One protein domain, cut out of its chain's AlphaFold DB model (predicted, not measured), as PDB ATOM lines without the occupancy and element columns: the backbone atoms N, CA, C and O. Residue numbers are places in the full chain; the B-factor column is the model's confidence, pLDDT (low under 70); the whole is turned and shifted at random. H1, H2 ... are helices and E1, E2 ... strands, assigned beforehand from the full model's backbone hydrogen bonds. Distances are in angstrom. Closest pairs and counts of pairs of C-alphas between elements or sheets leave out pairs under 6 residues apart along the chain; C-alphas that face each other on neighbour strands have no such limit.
ATOM      1  N   PRO A  63     -21.458  -1.093  25.365       88.06
ATOM      2  CA  PRO A  63     -22.852  -1.435  25.122       88.06
ATOM      3  C   PRO A  63     -22.964  -2.497  24.023       88.06
ATOM      4  O   PRO A  63     -22.248  -2.465  23.021       88.06
ATOM      5  N   ARG A  64     -23.846  -3.476  24.243       89.94
ATOM      6  CA  ARG A  64     -24.098  -4.568  23.296       89.94
ATOM      7  C   ARG A  64     -25.157  -4.149  22.291       89.94
ATOM      8  O   ARG A  64     -26.209  -3.656  22.687       89.94
ATOM      9  N   GLN A  65     -24.909  -4.436  21.020       92.38
ATOM     10  CA  GLN A  65     -25.844  -4.180  19.939       92.38
ATOM     11  C   GLN A  65     -27.070  -5.084  20.077       92.38
ATOM     12  O   GLN A  65     -26.990  -6.303  19.898       92.38
ATOM     13  N   GLN A  66     -28.233  -4.479  20.315       90.38
ATOM     14  CA  GLN A  66     -29.492  -5.212  20.308       90.38
ATOM     15  C   GLN A  66     -29.823  -5.715  18.896       90.38
ATOM     16  O   GLN A  66     -29.733  -4.976  17.912       90.38
ATOM     17  N   GLN A  67     -30.241  -6.979  18.810       94.19
ATOM     18  CA  GLN A  67     -30.673  -7.610  17.568       94.19
ATOM     19  C   GLN A  67     -32.204  -7.628  17.498       94.19
ATOM     20  O   GLN A  67     -32.869  -8.406  18.184       94.19
ATOM     21  N   HIS A  68     -32.783  -6.742  16.688       91.81
ATOM     22  CA  HIS A  68     -34.235  -6.589  16.597       91.81
ATOM     23  C   HIS A  68     -34.913  -7.823  15.998       91.81
ATOM     24  O   HIS A  68     -34.431  -8.418  15.036       91.81
ATOM     25  N   GLY A  69     -36.056  -8.218  16.562       92.25
ATOM     26  CA  GLY A  69     -36.835  -9.348  16.052       92.25
ATOM     27  C   GLY A  69     -36.132 -10.704  16.167       92.25
ATOM     28  O   GLY A  69     -36.421 -11.591  15.363       92.25
ATOM     29  N   LEU A  70     -35.187 -10.864  17.101       94.81
ATOM     30  CA  LEU A  70     -34.634 -12.163  17.492       94.81
ATOM     31  C   LEU A  70     -35.027 -12.508  18.928       94.81
ATOM     32  O   LEU A  70     -34.904 -11.692  19.838       94.81
ATOM     33  N   GLU A  71     -35.463 -13.748  19.124       95.25
ATOM     34  CA  GLU A  71     -35.715 -14.328  20.443       95.25
ATOM     35  C   GLU A  71     -34.398 -14.902  20.983       95.25
ATOM     36  O   GLU A  71     -33.823 -15.822  20.393       95.25
ATOM     37  N   THR A  72     -33.894 -14.348  22.088       94.81
ATOM     38  CA  THR A  72     -32.705 -14.872  22.768       94.81
ATOM     39  C   THR A  72     -33.046 -16.155  23.522       94.81
ATOM     40  O   THR A  72     -33.924 -16.160  24.378       94.81
ATOM     41  N   VAL A  73     -32.295 -17.219  23.245       92.19
ATOM     42  CA  VAL A  73     -32.353 -18.510  23.950       92.19
ATOM     43  C   VAL A  73     -31.296 -18.582  25.054       92.19
ATOM     44  O   VAL A  73     -31.515 -19.211  26.083       92.19
ATOM     45  N   GLY A  74     -30.150 -17.926  24.866       86.56
ATOM     46  CA  GLY A  74     -29.082 -17.895  25.862       86.56
ATOM     47  C   GLY A  74     -28.087 -16.766  25.623       86.56
ATOM     48  O   GLY A  74     -27.922 -16.294  24.497       86.56
ATOM     49  N   LYS A  75     -27.417 -16.332  26.692       85.50
ATOM     50  CA  LYS A  75     -26.300 -15.380  26.650       85.50
ATOM     51  C   LYS A  75     -25.174 -15.905  27.529       85.50
ATOM     52  O   LYS A  75     -25.424 -16.283  28.670       85.50
ATOM     53  N   GLY A  76     -23.952 -15.905  27.014       76.12
ATOM     54  CA  GLY A  76     -22.773 -16.379  27.732       76.12
ATOM     55  C   GLY A  76     -21.523 -15.581  27.382       76.12
ATOM     56  O   GLY A  76     -21.541 -14.703  26.520       76.12
ATOM     57  N   ALA A  77     -20.415 -15.900  28.048       74.56
ATOM     58  CA  ALA A  77     -19.123 -15.266  27.785       74.56
ATOM     59  C   ALA A  77     -18.620 -15.516  26.349       74.56
ATOM     60  O   ALA A  77     -17.907 -14.689  25.798       74.56
ATOM     61  N   SER A  78     -19.024 -16.617  25.713       77.38
ATOM     62  CA  SER A  78     -18.625 -16.970  24.347       77.38
ATOM     63  C   SER A  78     -19.496 -16.328  23.257       77.38
ATOM     64  O   SER A  78     -19.090 -16.310  22.097       77.38
ATOM     65  N   GLY A  79     -20.665 -15.772  23.599       87.50
ATOM     66  CA  GLY A  79     -21.593 -15.242  22.602       87.50
ATOM     67  C   GLY A  79     -23.057 -15.186  23.034       87.50
ATOM     68  O   GLY A  79     -23.402 -15.351  24.208       87.50
ATOM     69  N   GLU A  80     -23.928 -14.967  22.055       93.12
ATOM     70  CA  GLU A  80     -25.383 -15.000  22.213       93.12
ATOM     71  C   GLU A  80     -25.986 -16.104  21.345       93.12
ATOM     72  O   GLU A  80     -25.471 -16.428  20.277       93.12
ATOM     73  N   VAL A  81     -27.079 -16.702  21.816       95.69
ATOM     74  CA  VAL A  81     -27.798 -17.759  21.107       95.69
ATOM     75  C   VAL A  81     -29.212 -17.283  20.824       95.69
ATOM     76  O   VAL A  81     -29.960 -16.945  21.744       95.69
ATOM     77  N   TYR A  82     -29.585 -17.287  19.550       97.50
ATOM     78  CA  TYR A  82     -30.885 -16.856  19.060       97.50
ATOM     79  C   TYR A  82     -31.672 -18.024  18.485       97.50
ATOM     80  O   TYR A  82     -31.121 -18.909  17.831       97.50
ATOM     81  N   LYS A  83     -32.986 -18.015  18.688       97.25
ATOM     82  CA  LYS A  83     -33.886 -18.958  18.027       97.25
ATOM     83  C   LYS A  83     -34.047 -18.571  16.559       97.25
ATOM     84  O   LYS A  83     -34.338 -17.420  16.240       97.25
ATOM     85  N   VAL A  84     -33.897 -19.555  15.680       97.38
ATOM     86  CA  VAL A  84     -34.101 -19.409  14.230       97.38
ATOM     87  C   VAL A  84     -35.436 -20.045  13.858       97.38
ATOM     88  O   VAL A  84     -36.319 -19.388  13.313       97.38
ATOM     89  N   THR A  85     -35.608 -21.314  14.230       95.00
ATOM     90  CA  THR A  85     -36.860 -22.073  14.104       95.00
ATOM     91  C   THR A  85     -37.075 -22.911  15.369       95.00
ATOM     92  O   THR A  85     -36.341 -22.778  16.351       95.00
ATOM     93  N   ASN A  86     -38.070 -23.800  15.371       93.06
ATOM     94  CA  ASN A  86     -38.243 -24.763  16.462       93.06
ATOM     95  C   ASN A  86     -37.098 -25.786  16.545       93.06
ATOM     96  O   ASN A  86     -36.852 -26.311  17.625       93.06
ATOM     97  N   ASP A  87     -36.375 -26.008  15.445       94.94
ATOM     98  CA  ASP A  87     -35.330 -27.032  15.340       94.94
ATOM     99  C   ASP A  87     -33.918 -26.441  15.242       94.94
ATOM    100  O   ASP A  87     -32.946 -27.192  15.188       94.94
ATOM    101  N   ILE A  88     -33.790 -25.112  15.156       97.44
ATOM    102  CA  ILE A  88     -32.533 -24.435  14.811       97.44
ATOM    103  C   ILE A  88     -32.293 -23.252  15.743       97.44
ATOM    104  O   ILE A  88     -33.178 -22.417  15.960       97.44
ATOM    105  N   VAL A  89     -31.060 -23.151  16.230       97.88
ATOM    106  CA  VAL A  89     -30.535 -21.978  16.932       97.88
ATOM    107  C   VAL A  89     -29.304 -21.434  16.214       97.88
ATOM    108  O   VAL A  89     -28.580 -22.173  15.550       97.88
ATOM    109  N   LEU A  90     -29.069 -20.134  16.343       98.00
ATOM    110  CA  LEU A  90     -27.903 -19.426  15.823       98.00
ATOM    111  C   LEU A  90     -27.066 -18.944  17.007       98.00
ATOM    112  O   LEU A  90     -27.547 -18.124  17.788       98.00
ATOM    113  N   LYS A  91     -25.828 -19.428  17.130       96.94
ATOM    114  CA  LYS A  91     -24.833 -18.895  18.070       96.94
ATOM    115  C   LYS A  91     -23.984 -17.843  17.359       96.94
ATOM    116  O   LYS A  91     -23.412 -18.127  16.307       96.94
ATOM    117  N   THR A  92     -23.894 -16.652  17.932       95.06
ATOM    118  CA  THR A  92     -23.182 -15.495  17.369       95.06
ATOM    119  C   THR A  92     -22.112 -15.018  18.340       95.06
ATOM    120  O   THR A  92     -22.250 -15.200  19.553       95.06
ATOM    121  N   SER A  93     -21.084 -14.333  17.835       92.81
ATOM    122  CA  SER A  93     -20.231 -13.509  18.697       92.81
ATOM    123  C   SER A  93     -21.076 -12.439  19.400       92.81
ATOM    124  O   SER A  93     -22.173 -12.090  18.944       92.81
ATOM    125  N   GLN A  94     -20.584 -11.910  20.523       91.19
ATOM    126  CA  GLN A  94     -21.182 -10.703  21.089       91.19
ATOM    127  C   GLN A  94     -20.891  -9.529  20.151       91.19
ATOM    128  O   GLN A  94     -19.735  -9.269  19.813       91.19
ATOM    129  N   ILE A  95     -21.946  -8.839  19.721       92.81
ATOM    130  CA  ILE A  95     -21.842  -7.661  18.857       92.81
ATOM    131  C   ILE A  95     -21.989  -6.426  19.740       92.81
ATOM    132  O   ILE A  95     -22.926  -6.329  20.532       92.81
ATOM    133  N   PHE A  96     -21.061  -5.484  19.608       92.38
ATOM    134  CA  PHE A  96     -21.022  -4.256  20.395       92.38
ATOM    135  C   PHE A  96     -21.422  -3.052  19.549       92.38
ATOM    136  O   PHE A  96     -21.179  -3.025  18.340       92.38
ATOM    137  N   GLU A  97     -22.019  -2.050  20.184       92.56
ATOM    138  CA  GLU A  97     -22.337  -0.790  19.520       92.56
ATOM    139  C   GLU A  97     -21.038  -0.017  19.236       92.56
ATOM    140  O   GLU A  97     -20.214   0.158  20.145       92.56
ATOM    141  N   PRO A  98     -20.822   0.454  17.994       90.25
ATOM    142  CA  PRO A  98     -19.659   1.263  17.673       90.25
ATOM    143  C   PRO A  98     -19.636   2.562  18.494       90.25
ATOM    144  O   PRO A  98     -20.668   3.221  18.646       90.25
ATOM    145  N   PRO A  99     -18.468   2.978  19.008       89.81
ATOM    146  CA  PRO A  99     -18.345   4.233  19.730       89.81
ATOM    147  C   PRO A  99     -18.604   5.423  18.795       89.81
ATOM    148  O   PRO A  99     -18.128   5.441  17.662       89.81
ATOM    149  N   SER A 100     -19.293   6.450  19.298       88.81
ATOM    150  CA  SER A 100     -19.412   7.741  18.607       88.81
ATOM    151  C   SER A 100     -18.053   8.434  18.430       88.81
ATOM    152  O   SER A 100     -17.109   8.181  19.188       88.81
ATOM    153  N   ASP A 101     -17.971   9.395  17.511       83.50
ATOM    154  CA  ASP A 101     -16.760  10.204  17.314       83.50
ATOM    155  C   ASP A 101     -16.344  10.959  18.587       83.50
ATOM    156  O   ASP A 101     -15.153  11.114  18.863       83.50
ATOM    157  N   ALA A 102     -17.308  11.349  19.424       88.12
ATOM    158  CA  ALA A 102     -17.071  12.031  20.696       88.12
ATOM    159  C   ALA A 102     -16.605  11.094  21.832       88.12
ATOM    160  O   ALA A 102     -16.229  11.565  22.907       88.12
ATOM    161  N   SER A 103     -16.624   9.774  21.626       88.38
ATOM    162  CA  SER A 103     -16.265   8.800  22.659       88.38
ATOM    163  C   SER A 103     -14.784   8.875  23.040       88.38
ATOM    164  O   SER A 103     -13.911   9.115  22.206       88.38
ATOM    165  N   SER A 104     -14.481   8.605  24.314       90.06
ATOM    166  CA  SER A 104     -13.108   8.621  24.828       90.06
ATOM    167  C   SER A 104     -12.214   7.570  24.154       90.06
ATOM    168  O   SER A 104     -12.683   6.528  23.691       90.06
ATOM    169  N   ALA A 105     -10.894   7.793  24.172       87.50
ATOM    170  CA  ALA A 105      -9.924   6.802  23.698       87.50
ATOM    171  C   ALA A 105     -10.085   5.442  24.407       87.50
ATOM    172  O   ALA A 105      -9.975   4.398  23.771       87.50
ATOM    173  N   ARG A 106     -10.431   5.451  25.704       86.25
ATOM    174  CA  ARG A 106     -10.700   4.234  26.483       86.25
ATOM    175  C   ARG A 106     -11.927   3.477  25.975       86.25
ATOM    176  O   ARG A 106     -11.868   2.259  25.863       86.25
ATOM    177  N   ALA A 107     -13.010   4.178  25.642       87.25
ATOM    178  CA  ALA A 107     -14.212   3.553  25.094       87.25
ATOM    179  C   ALA A 107     -13.949   2.935  23.710       87.25
ATOM    180  O   ALA A 107     -14.378   1.814  23.446       87.25
ATOM    181  N   ARG A 108     -13.179   3.621  22.852       90.06
ATOM    182  CA  ARG A 108     -12.770   3.082  21.541       90.06
ATOM    183  C   ARG A 108     -11.871   1.854  21.673       90.06
ATOM    184  O   ARG A 108     -12.048   0.896  20.926       90.06
ATOM    185  N   TRP A 109     -10.945   1.869  22.630       89.25
ATOM    186  CA  TRP A 109     -10.094   0.719  22.936       89.25
ATOM    187  C   TRP A 109     -10.918  -0.471  23.440       89.25
ATOM    188  O   TRP A 109     -10.742  -1.581  22.949       89.25
ATOM    189  N   SER A 110     -11.862  -0.228  24.359       86.19
ATOM    190  CA  SER A 110     -12.760  -1.255  24.906       86.19
ATOM    191  C   SER A 110     -13.586  -1.911  23.803       86.19
ATOM    192  O   SER A 110     -13.591  -3.129  23.673       86.19
ATOM    193  N   TYR A 111     -14.210  -1.109  22.936       91.31
ATOM    194  CA  TYR A 111     -14.940  -1.620  21.776       91.31
ATOM    195  C   TYR A 111     -14.063  -2.492  20.868       91.31
ATOM    196  O   TYR A 111     -14.470  -3.594  20.500       91.31
ATOM    197  N   ALA A 112     -12.859  -2.022  20.524       89.75
ATOM    198  CA  ALA A 112     -11.951  -2.759  19.652       89.75
ATOM    199  C   ALA A 112     -11.511  -4.091  20.278       89.75
ATOM    200  O   ALA A 112     -11.562  -5.123  19.609       89.75
ATOM    201  N   SER A 113     -11.116  -4.067  21.555       86.00
ATOM    202  CA  SER A 113     -10.656  -5.244  22.296       86.00
ATOM    203  C   SER A 113     -11.748  -6.309  22.388       86.00
ATOM    204  O   SER A 113     -11.524  -7.446  21.976       86.00
ATOM    205  N   GLU A 114     -12.945  -5.926  22.834       88.06
ATOM    206  CA  GLU A 114     -14.086  -6.833  22.985       88.06
ATOM    207  C   GLU A 114     -14.534  -7.407  21.630       88.06
ATOM    208  O   GLU A 114     -14.710  -8.617  21.478       88.06
ATOM    209  N   THR A 115     -14.639  -6.561  20.597       91.06
ATOM    210  CA  THR A 115     -15.052  -6.991  19.249       91.06
ATOM    211  C   THR A 115     -14.079  -8.016  18.661       91.06
ATOM    212  O   THR A 115     -14.505  -9.036  18.110       91.06
ATOM    213  N   LEU A 116     -12.770  -7.775  18.782       88.56
ATOM    214  CA  LEU A 116     -11.745  -8.690  18.278       88.56
ATOM    215  C   LEU A 116     -11.693  -9.985  19.090       88.56
ATOM    216  O   LEU A 116     -11.654 -11.065  18.496       88.56
ATOM    217  N   PHE A 117     -11.759  -9.893  20.421       86.19
ATOM    218  CA  PHE A 117     -11.770 -11.050  21.311       86.19
ATOM    219  C   PHE A 117     -12.937 -11.991  20.996       86.19
ATOM    220  O   PHE A 117     -12.720 -13.167  20.702       86.19
ATOM    221  N   HIS A 118     -14.169 -11.476  20.990       87.81
ATOM    222  CA  HIS A 118     -15.354 -12.300  20.760       87.81
ATOM    223  C   HIS A 118     -15.406 -12.863  19.337       87.81
ATOM    224  O   HIS A 118     -15.811 -14.009  19.149       87.81
ATOM    225  N   THR A 119     -14.947 -12.107  18.335       89.81
ATOM    226  CA  THR A 119     -14.856 -12.626  16.963       89.81
ATOM    227  C   THR A 119     -13.856 -13.778  16.864       89.81
ATOM    228  O   THR A 119     -14.148 -14.795  16.232       89.81
ATOM    229  N   ARG A 120     -12.696 -13.661  17.522       86.75
ATOM    230  CA  ARG A 120     -11.687 -14.728  17.577       86.75
ATOM    231  C   ARG A 120     -12.247 -15.989  18.231       86.75
ATOM    232  O   ARG A 120     -12.123 -17.063  17.657       86.75
ATOM    233  N   VAL A 121     -12.922 -15.849  19.373       87.19
ATOM    234  CA  VAL A 121     -13.548 -16.973  20.089       87.19
ATOM    235  C   VAL A 121     -14.543 -17.725  19.194       87.19
ATOM    236  O   VAL A 121     -14.480 -18.950  19.100       87.19
ATOM    237  N   THR A 122     -15.414 -17.010  18.474       90.44
ATOM    238  CA  THR A 122     -16.348 -17.633  17.517       90.44
ATOM    239  C   THR A 122     -15.629 -18.287  16.333       90.44
ATOM    240  O   THR A 122     -16.062 -19.335  15.856       90.44
ATOM    241  N   ASN A 123     -14.524 -17.709  15.852       90.38
ATOM    242  CA  ASN A 123     -13.733 -18.291  14.765       90.38
ATOM    243  C   ASN A 123     -13.012 -19.579  15.183       90.38
ATOM    244  O   ASN A 123     -12.997 -20.532  14.406       90.38
ATOM    245  N   ASP A 124     -12.459 -19.634  16.396       89.31
ATOM    246  CA  ASP A 124     -11.843 -20.854  16.924       89.31
ATOM    247  C   ASP A 124     -12.890 -21.967  17.094       89.31
ATOM    248  O   ASP A 124     -12.662 -23.100  16.673       89.31
ATOM    249  N   GLU A 125     -14.073 -21.641  17.628       93.44
ATOM    250  CA  GLU A 125     -15.190 -22.590  17.724       93.44
ATOM    251  C   GLU A 125     -15.611 -23.111  16.341       93.44
ATOM    252  O   GLU A 125     -15.764 -24.319  16.135       93.44
ATOM    253  N   ARG A 126     -15.735 -22.207  15.360       94.06
ATOM    254  CA  ARG A 126     -16.029 -22.553  13.964       94.06
ATOM    255  C   ARG A 126     -14.972 -23.499  13.387       94.06
ATOM    256  O   ARG A 126     -15.335 -24.441  12.680       94.06
ATOM    257  N   ALA A 127     -13.690 -23.279  13.684       93.44
ATOM    258  CA  ALA A 127     -12.600 -24.130  13.212       93.44
ATOM    259  C   ALA A 127     -12.715 -25.558  13.767       93.44
ATOM    260  O   ALA A 127     -12.670 -26.514  12.993       93.44
ATOM    261  N   VAL A 128     -12.953 -25.707  15.074       94.25
ATOM    262  CA  VAL A 128     -13.140 -27.020  15.720       94.25
ATOM    263  C   VAL A 128     -14.329 -27.765  15.122       94.25
ATOM    264  O   VAL A 128     -14.202 -28.922  14.730       94.25
ATOM    265  N   LEU A 129     -15.473 -27.095  14.978       95.31
ATOM    266  CA  LEU A 129     -16.672 -27.709  14.404       95.31
ATOM    267  C   LEU A 129     -16.480 -28.101  12.940       95.31
ATOM    268  O   LEU A 129     -16.978 -29.139  12.518       95.31
ATOM    269  N   THR A 130     -15.717 -27.319  12.176       93.38
ATOM    270  CA  THR A 130     -15.375 -27.658  10.788       93.38
ATOM    271  C   THR A 130     -14.495 -28.906  10.720       93.38
ATOM    272  O   THR A 130     -14.714 -29.754   9.856       93.38
ATOM    273  N   ILE A 131     -13.525 -29.053  11.632       92.88
ATOM    274  CA  ILE A 131     -12.700 -30.267  11.742       92.88
ATOM    275  C   ILE A 131     -13.591 -31.475  12.069       92.88
ATOM    276  O   ILE A 131     -13.515 -32.498  11.392       92.88
ATOM    277  N   LEU A 132     -14.489 -31.338  13.049       92.56
ATOM    278  CA  LEU A 132     -15.417 -32.401  13.449       92.56
ATOM    279  C   LEU A 132     -16.381 -32.801  12.319       92.56
ATOM    280  O   LEU A 132     -16.628 -33.986  12.121       92.56
ATOM    281  N   GLN A 133     -16.891 -31.838  11.546       89.06
ATOM    282  CA  GLN A 133     -17.771 -32.095  10.397       89.06
ATOM    283  C   GLN A 133     -17.063 -32.818   9.243       89.06
ATOM    284  O   GLN A 133     -17.706 -33.566   8.510       89.06
ATOM    285  N   LYS A 134     -15.758 -32.583   9.056       88.69
ATOM    286  CA  LYS A 134     -14.943 -33.244   8.023       88.69
ATOM    287  C   LYS A 134     -14.451 -34.627   8.442       88.69
ATOM    288  O   LYS A 134     -14.003 -35.392   7.588       88.69
ATOM    289  N   HIS A 135     -14.517 -34.949   9.731       89.75
ATOM    290  CA  HIS A 135     -14.082 -36.240  10.231       89.75
ATOM    291  C   HIS A 135     -14.933 -37.370   9.610       89.75
ATOM    292  O   HIS A 135     -16.161 -37.272   9.610       89.75
ATOM    293  N   PRO A 136     -14.326 -38.465   9.108       87.75
ATOM    294  CA  PRO A 136     -15.049 -39.531   8.398       87.75
ATOM    295  C   PRO A 136     -16.095 -40.245   9.266       87.75
ATOM    296  O   PRO A 136     -17.024 -40.867   8.751       87.75
ATOM    297  N   HIS A 137     -15.953 -40.145  10.586       86.50
ATOM    298  CA  HIS A 137     -16.864 -40.721  11.567       86.50
ATOM    299  C   HIS A 137     -17.302 -39.636  12.560       86.50
ATOM    300  O   HIS A 137     -16.635 -39.480  13.584       86.50
ATOM    301  N   PRO A 138     -18.349 -38.841  12.265       87.25
ATOM    302  CA  PRO A 138     -18.868 -37.852  13.205       87.25
ATOM    303  C   PRO A 138     -19.475 -38.545  14.430       87.25
ATOM    304  O   PRO A 138     -20.123 -39.587  14.315       87.25
ATOM    305  N   HIS A 139     -19.268 -37.972  15.616       92.69
ATOM    306  CA  HIS A 139     -19.716 -38.594  16.859       92.69
ATOM    307  C   HIS A 139     -21.168 -38.209  17.221       92.69
ATOM    308  O   HIS A 139     -21.485 -37.019  17.273       92.69
ATOM    309  N   PRO A 140     -22.045 -39.175  17.561       92.38
ATOM    310  CA  PRO A 140     -23.477 -38.935  17.784       92.38
ATOM    311  C   PRO A 140     -23.821 -38.053  18.992       92.38
ATOM    312  O   PRO A 140     -24.916 -37.507  19.055       92.38
ATOM    313  N   HIS A 141     -22.914 -37.937  19.965       95.88
ATOM    314  CA  HIS A 141     -23.118 -37.167  21.202       95.88
ATOM    315  C   HIS A 141     -22.393 -35.815  21.205       95.88
ATOM    316  O   HIS A 141     -22.122 -35.250  22.261       95.88
ATOM    317  N   ILE A 142     -22.055 -35.299  20.026       96.50
ATOM    318  CA  ILE A 142     -21.631 -33.911  19.829       96.50
ATOM    319  C   ILE A 142     -22.823 -33.140  19.257       96.50
ATOM    320  O   ILE A 142     -23.518 -33.644  18.377       96.50
ATOM    321  N   ALA A 143     -23.086 -31.934  19.768       95.62
ATOM    322  CA  ALA A 143     -24.169 -31.093  19.266       95.62
ATOM    323  C   ALA A 143     -23.994 -30.809  17.762       95.62
ATOM    324  O   ALA A 143     -22.938 -30.353  17.320       95.62
ATOM    325  N   GLU A 144     -25.034 -31.073  16.967       95.06
ATOM    326  CA  GLU A 144     -24.958 -30.961  15.510       95.06
ATOM    327  C   GLU A 144     -24.862 -29.494  15.068       95.06
ATOM    328  O   GLU A 144     -25.839 -28.740  15.134       95.06
ATOM    329  N   ALA A 145     -23.695 -29.101  14.555       95.50
ATOM    330  CA  ALA A 145     -23.551 -27.893  13.753       95.50
ATOM    331  C   ALA A 145     -24.113 -28.158  12.346       95.50
ATOM    332  O   ALA A 145     -23.578 -28.973  11.594       95.50
ATOM    333  N   ILE A 146     -25.196 -27.469  11.989       95.69
ATOM    334  CA  ILE A 146     -25.890 -27.612  10.701       95.69
ATOM    335  C   ILE A 146     -25.115 -26.878   9.601       95.69
ATOM    336  O   ILE A 146     -24.911 -27.410   8.501       95.69
ATOM    337  N   ASP A 147     -24.698 -25.645   9.902       95.00
ATOM    338  CA  ASP A 147     -23.946 -24.791   8.989       95.00
ATOM    339  C   ASP A 147     -23.033 -23.825   9.756       95.00
ATOM    340  O   ASP A 147     -23.462 -23.112  10.665       95.00
ATOM    341  N   THR A 148     -21.761 -23.820   9.378       94.56
ATOM    342  CA  THR A 148     -20.674 -23.046   9.987       94.56
ATOM    343  C   THR A 148     -20.150 -21.950   9.050       94.56
ATOM    344  O   THR A 148     -19.331 -21.138   9.475       94.56
ATOM    345  N   HIS A 149     -20.613 -21.892   7.794       92.69
ATOM    346  CA  HIS A 149     -20.007 -21.061   6.741       92.69
ATOM    347  C   HIS A 149     -20.470 -19.605   6.751       92.69
ATOM    348  O   HIS A 149     -19.868 -18.753   6.097       92.69
ATOM    349  N   TYR A 150     -21.558 -19.309   7.455       94.75
ATOM    350  CA  TYR A 150     -22.125 -17.972   7.462       94.75
ATOM    351  C   TYR A 150     -21.338 -17.019   8.377       94.75
ATOM    352  O   TYR A 150     -20.918 -17.414   9.469       94.75
ATOM    353  N   PRO A 151     -21.143 -15.751   7.966       92.94
ATOM    354  CA  PRO A 151     -20.348 -14.791   8.731       92.94
ATOM    355  C   PRO A 151     -21.001 -14.427  10.065       92.94
ATOM    356  O   PRO A 151     -20.297 -14.172  11.036       92.94
ATOM    357  N   GLU A 152     -22.334 -14.439  10.137       94.75
ATOM    358  CA  GLU A 152     -23.061 -14.031  11.339       94.75
ATOM    359  C   GLU A 152     -22.924 -14.988  12.533       94.75
ATOM    360  O   GLU A 152     -23.234 -14.601  13.658       94.75
ATOM    361  N   GLY A 153     -22.474 -16.227  12.317       95.25
ATOM    362  CA  GLY A 153     -22.336 -17.198  13.396       95.25
ATOM    363  C   GLY A 153     -22.395 -18.646  12.933       95.25
ATOM    364  O   GLY A 153     -22.101 -18.961  11.780       95.25
ATOM    365  N   ILE A 154     -22.757 -19.524  13.863       97.50
ATOM    366  CA  ILE A 154     -22.865 -20.968  13.656       97.50
ATOM    367  C   ILE A 154     -24.303 -21.396  13.936       97.50
ATOM    368  O   ILE A 154     -24.861 -21.096  14.995       97.50
ATOM    369  N   TYR A 155     -24.900 -22.114  12.989       97.81
ATOM    370  CA  TYR A 155     -26.236 -22.670  13.135       97.81
ATOM    371  C   TYR A 155     -26.152 -24.082  13.707       97.81
ATOM    372  O   TYR A 155     -25.502 -24.952  13.128       97.81
ATOM    373  N   PHE A 156     -26.852 -24.320  14.811       97.06
ATOM    374  CA  PHE A 156     -26.931 -25.618  15.473       97.06
ATOM    375  C   PHE A 156     -28.348 -26.167  15.440       97.06
ATOM    376  O   PHE A 156     -29.327 -25.410  15.447       97.06
ATOM    377  N   ARG A 157     -28.460 -27.497  15.483       96.12
ATOM    378  CA  ARG A 157     -29.717 -28.137  15.870       96.12
ATOM    379  C   ARG A 157     -30.088 -27.676  17.277       96.12
ATOM    380  O   ARG A 157     -29.234 -27.564  18.155       96.12
ATOM    381  N   LYS A 158     -31.370 -27.392  17.489       95.38
ATOM    382  CA  LYS A 158     -31.898 -27.051  18.805       95.38
ATOM    383  C   LYS A 158     -32.026 -28.315  19.656       95.38
ATOM    384  O   LYS A 158     -32.635 -29.296  19.237       95.38
ATOM    385  N   TYR A 159     -31.497 -28.234  20.867       95.25
ATOM    386  CA  TYR A 159     -31.600 -29.242  21.918       95.25
ATOM    387  C   TYR A 159     -32.176 -28.598  23.183       95.25
ATOM    388  O   TYR A 159     -32.286 -27.372  23.261       95.25
ATOM    389  N   THR A 332     -30.328 -32.856   7.963       90.62
ATOM    390  CA  THR A 332     -29.445 -31.679   7.952       90.62
ATOM    391  C   THR A 332     -29.676 -30.809   6.713       90.62
ATOM    392  O   THR A 332     -29.698 -29.587   6.818       90.62
ATOM    393  N   GLU A 333     -29.939 -31.413   5.548       93.19
ATOM    394  CA  GLU A 333     -30.225 -30.660   4.319       93.19
ATOM    395  C   GLU A 333     -31.552 -29.891   4.400       93.19
ATOM    396  O   GLU A 333     -31.619 -28.719   4.027       93.19
ATOM    397  N   SER A 334     -32.599 -30.494   4.976       95.19
ATOM    398  CA  SER A 334     -33.862 -29.790   5.230       95.19
ATOM    399  C   SER A 334     -33.662 -28.599   6.173       95.19
ATOM    400  O   SER A 334     -34.248 -27.534   5.967       95.19
ATOM    401  N   LEU A 335     -32.811 -28.750   7.191       96.12
ATOM    402  CA  LEU A 335     -32.489 -27.668   8.118       96.12
ATOM    403  C   LEU A 335     -31.688 -26.548   7.441       96.12
ATOM    404  O   LEU A 335     -32.001 -25.377   7.651       96.12
ATOM    405  N   ARG A 336     -30.725 -26.876   6.568       96.94
ATOM    406  CA  ARG A 336     -29.995 -25.885   5.752       96.94
ATOM    407  C   ARG A 336     -30.924 -25.082   4.851       96.94
ATOM    408  O   ARG A 336     -30.765 -23.867   4.739       96.94
ATOM    409  N   MET A 337     -31.926 -25.724   4.254       96.94
ATOM    410  CA  MET A 337     -32.946 -25.016   3.478       96.94
ATOM    411  C   MET A 337     -33.748 -24.039   4.346       96.94
ATOM    412  O   MET A 337     -33.908 -22.882   3.957       96.94
ATOM    413  N   SER A 338     -34.152 -24.444   5.555       97.50
ATOM    414  CA  SER A 338     -34.803 -23.532   6.508       97.50
ATOM    415  C   SER A 338     -33.903 -22.374   6.948       97.50
ATOM    416  O   SER A 338     -34.398 -21.262   7.115       97.50
ATOM    417  N   ILE A 339     -32.590 -22.589   7.093       98.12
ATOM    418  CA  ILE A 339     -31.631 -21.507   7.373       98.12
ATOM    419  C   ILE A 339     -31.623 -20.501   6.220       98.12
ATOM    420  O   ILE A 339     -31.763 -19.303   6.454       98.12
ATOM    421  N   ARG A 340     -31.504 -20.965   4.969       98.06
ATOM    422  CA  ARG A 340     -31.492 -20.088   3.782       98.06
ATOM    423  C   ARG A 340     -32.760 -19.242   3.685       98.06
ATOM    424  O   ARG A 340     -32.670 -18.036   3.459       98.06
ATOM    425  N   GLU A 341     -33.919 -19.860   3.889       98.06
ATOM    426  CA  GLU A 341     -35.213 -19.176   3.882       98.06
ATOM    427  C   GLU A 341     -35.309 -18.131   5.001       98.06
ATOM    428  O   GLU A 341     -35.611 -16.965   4.740       98.06
ATOM    429  N   TRP A 342     -34.973 -18.517   6.235       97.75
ATOM    430  CA  TRP A 342     -34.988 -17.614   7.384       97.75
ATOM    431  C   TRP A 342     -34.062 -16.410   7.180       97.75
ATOM    432  O   TRP A 342     -34.480 -15.269   7.390       97.75
ATOM    433  N   ARG A 343     -32.834 -16.637   6.690       97.69
ATOM    434  CA  ARG A 343     -31.882 -15.565   6.355       97.69
ATOM    435  C   ARG A 343     -32.450 -14.636   5.288       97.69
ATOM    436  O   ARG A 343     -32.374 -13.420   5.440       97.69
ATOM    437  N   GLY A 344     -33.036 -15.192   4.227       97.81
ATOM    438  CA  GLY A 344     -33.659 -14.418   3.153       97.81
ATOM    439  C   GLY A 344     -34.792 -13.523   3.658       97.81
ATOM    440  O   GLY A 344     -34.854 -12.349   3.297       97.81
ATOM    441  N   ASN A 345     -35.646 -14.047   4.537       97.56
ATOM    442  CA  ASN A 345     -36.740 -13.288   5.142       97.56
ATOM    443  C   ASN A 345     -36.225 -12.169   6.053       97.56
ATOM    444  O   ASN A 345     -36.703 -11.039   5.956       97.56
ATOM    445  N   ARG A 346     -35.194 -12.435   6.868       96.31
ATOM    446  CA  ARG A 346     -34.567 -11.396   7.700       96.31
ATOM    447  C   ARG A 346     -33.938 -10.288   6.872       96.31
ATOM    448  O   ARG A 346     -34.220  -9.124   7.128       96.31
ATOM    449  N   THR A 347     -33.165 -10.631   5.845       96.81
ATOM    450  CA  THR A 347     -32.547  -9.628   4.970       96.81
ATOM    451  C   THR A 347     -33.598  -8.770   4.263       96.81
ATOM    452  O   THR A 347     -33.415  -7.564   4.161       96.81
ATOM    453  N   LYS A 348     -34.728  -9.348   3.828       97.56
ATOM    454  CA  LYS A 348     -35.841  -8.577   3.243       97.56
ATOM    455  C   LYS A 348     -36.491  -7.621   4.246       97.56
ATOM    456  O   LYS A 348     -36.858  -6.516   3.867       97.56
ATOM    457  N   GLN A 349     -36.655  -8.047   5.498       97.06
ATOM    458  CA  GLN A 349     -37.356  -7.272   6.522       97.06
ATOM    459  C   GLN A 349     -36.477  -6.196   7.177       97.06
ATOM    460  O   GLN A 349     -36.956  -5.097   7.436       97.06
ATOM    461  N   TYR A 350     -35.211  -6.509   7.459       95.88
ATOM    462  CA  TYR A 350     -34.308  -5.667   8.256       95.88
ATOM    463  C   TYR A 350     -33.105  -5.132   7.466       95.88
ATOM    464  O   TYR A 350     -32.314  -4.364   8.007       95.88
ATOM    465  N   GLY A 351     -32.923  -5.553   6.211       96.12
ATOM    466  CA  GLY A 351     -31.748  -5.225   5.394       96.12
ATOM    467  C   GLY A 351     -30.499  -6.055   5.717       96.12
ATOM    468  O   GLY A 351     -29.527  -6.017   4.966       96.12
ATOM    469  N   CYS A 352     -30.509  -6.838   6.798       94.75
ATOM    470  CA  CYS A 352     -29.409  -7.706   7.215       94.75
ATOM    471  C   CYS A 352     -29.913  -8.926   8.008       94.75
ATOM    472  O   CYS A 352     -31.082  -9.003   8.391       94.75
ATOM    473  N   VAL A 353     -29.019  -9.887   8.274       96.19
ATOM    474  CA  VAL A 353     -29.305 -11.004   9.193       96.19
ATOM    475  C   VAL A 353     -29.133 -10.557  10.648       96.19
ATOM    476  O   VAL A 353     -30.056 -10.740  11.448       96.19
ATOM    477  N   LEU A 354     -27.985  -9.935  10.954       95.69
ATOM    478  CA  LEU A 354     -27.645  -9.310  12.236       95.69
ATOM    479  C   LEU A 354     -27.243  -7.843  12.025       95.69
ATOM    480  O   LEU A 354     -26.568  -7.505  11.050       95.69
ATOM    481  N   HIS A 355     -27.639  -6.976  12.949       94.31
ATOM    482  CA  HIS A 355     -27.261  -5.566  12.981       94.31
ATOM    483  C   HIS A 355     -25.834  -5.393  13.504       94.31
ATOM    484  O   HIS A 355     -25.432  -6.073  14.447       94.31
ATOM    485  N   ALA A 356     -25.102  -4.453  12.896       91.94
ATOM    486  CA  ALA A 356     -23.731  -4.063  13.245       91.94
ATOM    487  C   ALA A 356     -22.708  -5.215  13.294       91.94
ATOM    488  O   ALA A 356     -21.699  -5.117  13.991       91.94
ATOM    489  N   LEU A 357     -22.938  -6.298  12.541       92.50
ATOM    490  CA  LEU A 357     -21.958  -7.373  12.413       92.50
ATOM    491  C   LEU A 357     -20.653  -6.807  11.813       92.50
ATOM    492  O   LEU A 357     -20.692  -6.242  10.715       92.50
ATOM    493  N   PRO A 358     -19.502  -6.935  12.499       91.44
ATOM    494  CA  PRO A 358     -18.252  -6.370  12.015       91.44
ATOM    495  C   PRO A 358     -17.782  -7.103  10.752       91.44
ATOM    496  O   PRO A 358     -17.728  -8.332  10.709       91.44
ATOM    497  N   SER A 359     -17.427  -6.343   9.714       92.38
ATOM    498  CA  SER A 359     -16.819  -6.902   8.503       92.38
ATOM    499  C   SER A 359     -15.353  -7.266   8.742       92.38
ATOM    500  O   SER A 359     -14.697  -6.706   9.619       92.38
ATOM    501  N   GLU A 360     -14.797  -8.155   7.915       90.81
ATOM    502  CA  GLU A 360     -13.382  -8.531   8.029       90.81
ATOM    503  C   GLU A 360     -12.442  -7.328   7.851       90.81
ATOM    504  O   GLU A 360     -11.458  -7.189   8.580       90.81
ATOM    505  N   GLN A 361     -12.801  -6.399   6.957       92.31
ATOM    506  CA  GLN A 361     -12.087  -5.136   6.778       92.31
ATOM    507  C   GLN A 361     -12.135  -4.271   8.044       92.31
ATOM    508  O   GLN A 361     -11.105  -3.749   8.459       92.31
ATOM    509  N   HIS A 362     -13.302  -4.153   8.687       92.44
ATOM    510  CA  HIS A 362     -13.448  -3.394   9.933       92.44
ATOM    511  C   HIS A 362     -12.612  -3.999  11.061       92.44
ATOM    512  O   HIS A 362     -11.878  -3.289  11.745       92.44
ATOM    513  N   LEU A 363     -12.646  -5.325  11.210       92.19
ATOM    514  CA  LEU A 363     -11.813  -6.039  12.178       92.19
ATOM    515  C   LEU A 363     -10.318  -5.803  11.917       92.19
ATOM    516  O   LEU A 363      -9.556  -5.613  12.861       92.19
ATOM    517  N   GLN A 364      -9.891  -5.788  10.651       91.31
ATOM    518  CA  GLN A 364      -8.504  -5.483  10.299       91.31
ATOM    519  C   GLN A 364      -8.127  -4.038  10.645       91.31
ATOM    520  O   GLN A 364      -7.049  -3.801  11.187       91.31
ATOM    521  N   THR A 365      -9.011  -3.076  10.382       93.31
ATOM    522  CA  THR A 365      -8.803  -1.674  10.760       93.31
ATOM    523  C   THR A 365      -8.650  -1.517  12.272       93.31
ATOM    524  O   THR A 365      -7.710  -0.858  12.713       93.31
ATOM    525  N   LEU A 366      -9.511  -2.165  13.066       91.50
ATOM    526  CA  LEU A 366      -9.414  -2.153  14.529       91.50
ATOM    527  C   LEU A 366      -8.095  -2.759  15.018       91.50
ATOM    528  O   LEU A 366      -7.440  -2.182  15.882       91.50
ATOM    529  N   ALA A 367      -7.681  -3.895  14.455       88.38
ATOM    530  CA  ALA A 367      -6.428  -4.545  14.827       88.38
ATOM    531  C   ALA A 367      -5.210  -3.659  14.502       88.38
ATOM    532  O   ALA A 367      -4.365  -3.420  15.366       88.38
ATOM    533  N   ASN A 368      -5.171  -3.082  13.297       91.06
ATOM    534  CA  ASN A 368      -4.098  -2.185  12.863       91.06
ATOM    535  C   ASN A 368      -4.004  -0.930  13.739       91.06
ATOM    536  O   ASN A 368      -2.902  -0.507  14.087       91.06
ATOM    537  N   GLN A 369      -5.147  -0.356  14.131       89.69
ATOM    538  CA  GLN A 369      -5.207   0.846  14.967       89.69
ATOM    539  C   GLN A 369      -4.457   0.680  16.298       89.69
ATOM    540  O   GLN A 369      -3.874   1.644  16.792       89.69
ATOM    541  N   TYR A 370      -4.452  -0.528  16.864       86.19
ATOM    542  CA  TYR A 370      -3.796  -0.832  18.138       86.19
ATOM    543  C   TYR A 370      -2.568  -1.738  17.989       86.19
ATOM    544  O   TYR A 370      -2.027  -2.197  18.993       86.19
ATOM    545  N   SER A 371      -2.098  -1.960  16.754       84.94
ATOM    546  CA  SER A 371      -0.956  -2.837  16.447       84.94
ATOM    547  C   SER A 371      -1.119  -4.258  17.009       84.94
ATOM    548  O   SER A 371      -0.165  -4.857  17.503       84.94
ATOM    549  N   TRP A 372      -2.340  -4.790  16.953       81.62
ATOM    550  CA  TRP A 372      -2.650  -6.165  17.338       81.62
ATOM    551  C   TRP A 372      -2.558  -7.100  16.133       81.62
ATOM    552  O   TRP A 372      -3.080  -6.801  15.059       81.62
ATOM    553  N   ASP A 373      -1.913  -8.249  16.317       70.81
ATOM    554  CA  ASP A 373      -1.786  -9.272  15.281       70.81
ATOM    555  C   ASP A 373      -2.965 -10.258  15.354       70.81
ATOM    556  O   ASP A 373      -3.096 -11.013  16.317       70.81
ATOM    557  N   LYS A 374      -3.825 -10.272  14.324       65.75
ATOM    558  CA  LYS A 374      -4.976 -11.195  14.239       65.75
ATOM    559  C   LYS A 374      -4.557 -12.664  14.057       65.75
ATOM    560  O   LYS A 374      -5.352 -13.555  14.351       65.75
ATOM    561  N   GLY A 375      -3.357 -12.925  13.532       56.16
ATOM    562  CA  GLY A 375      -2.866 -14.256  13.174       56.16
ATOM    563  C   GLY A 375      -2.133 -14.972  14.307       56.16
ATOM    564  O   GLY A 375      -2.302 -16.177  14.471       56.16
TER     565      GLY A 375
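AT A GLANCE: This is residues 63 to 159 and 332 to 375 of the 385 residues of the protein "Protein kinase domain-containing protein" of Aspergillus terreus (strain NIH 2624 / FGSC A1156) (UniProt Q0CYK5). A small twisted sheet of five short strands is held between two helices, the long H1 over one face and H2 over the other. H1 reaches well past the sheet at its beginning, where the short H3 packs on its residues 112 to 116; residues 101 to 106 and 134 to 141, at the two ends of H1, stick out. The printed part has 141 residues, with three named helices and five named strands in the order E1 E2 E3 H1 E4 E5 H2 H3, and the antiparallel sheet runs E1 E2 E3 E5 E4. The class is mixed, and the whole is compact, with a radius of gyration of the C-alphas of 16.2 A and spans of 48 by 35 by 24 A.

HOW THE PARTS SIT: Begin with E1, residues 72 to 76, E2, residues 79 to 83, and E3, residues 88 to 92: they form a meander, each strand the antiparallel neighbour of the one before, joined as hairpins by tight links. Look for N 81 and O 74, 2.8 A apart, and N 90 and O 82, 2.8 A. E5, residues 154 to 157, is beside E3, with N 91 and O 154 at 2.9 A. E4, residues 145 to 147, is an edge strand in a hairpin with E5; N 146 and O 155 are 2.8 A apart. H1, residues 105 to 134, follows E3 and comes before E4 in a split strand-helix-strand unit, E3, H1, E4, with E5 between the two strands in the sheet, and its crossover is right-handed. H1 is on the sheet at a height of 9.0 A; its closest C-alphas to E4 are Leu 129 and Ala 145, 6.9 A. H2, residues 332 to 350, is on the sheet at a height of 10.4 A, slantwise to the strands at 50 degrees to E5 on the local plane; Ile 146 and Thr 332 have its closest C-alphas to E4, 6.1 A apart. The sheet and these two helices make three layers, a helix on each face. H3, residues 360 to 369, is not on the sheet but touches H1, opposite ways at a steep tilt of 46 degrees; the closest C-alphas are Ala 112 and Leu 366, 5.7 A. In H1, H2 and H3 every O i to N i+4 pair is within hydrogen-bond range.

IN THESE COORDINATES: Find C-alpha 72 at (-32.705, -14.872, 22.768), where E1 begins. From C-alpha 105 at (-9.924, 6.802, 23.698), H1 runs 43.3 A. H2 runs 26.5 A, and H3 14.2 A to C-alpha 369 at (-5.207, 0.846, 14.967). E1, E2, E3, E4 and E5 measure 11.2 A, 13.6 A, 13.2 A, 5.7 A and 10.2 A.

THE WHOLE: The C-alphas farthest apart are those of Ala 102 and His 137, 53.5 A. Residues 160 to 331 are not printed; C-alphas 159 and 332 are 14.3 A apart across the cut. The link from E3 to H1 is long, with 12 residues. Residues 374 to 375 have pLDDT under 70.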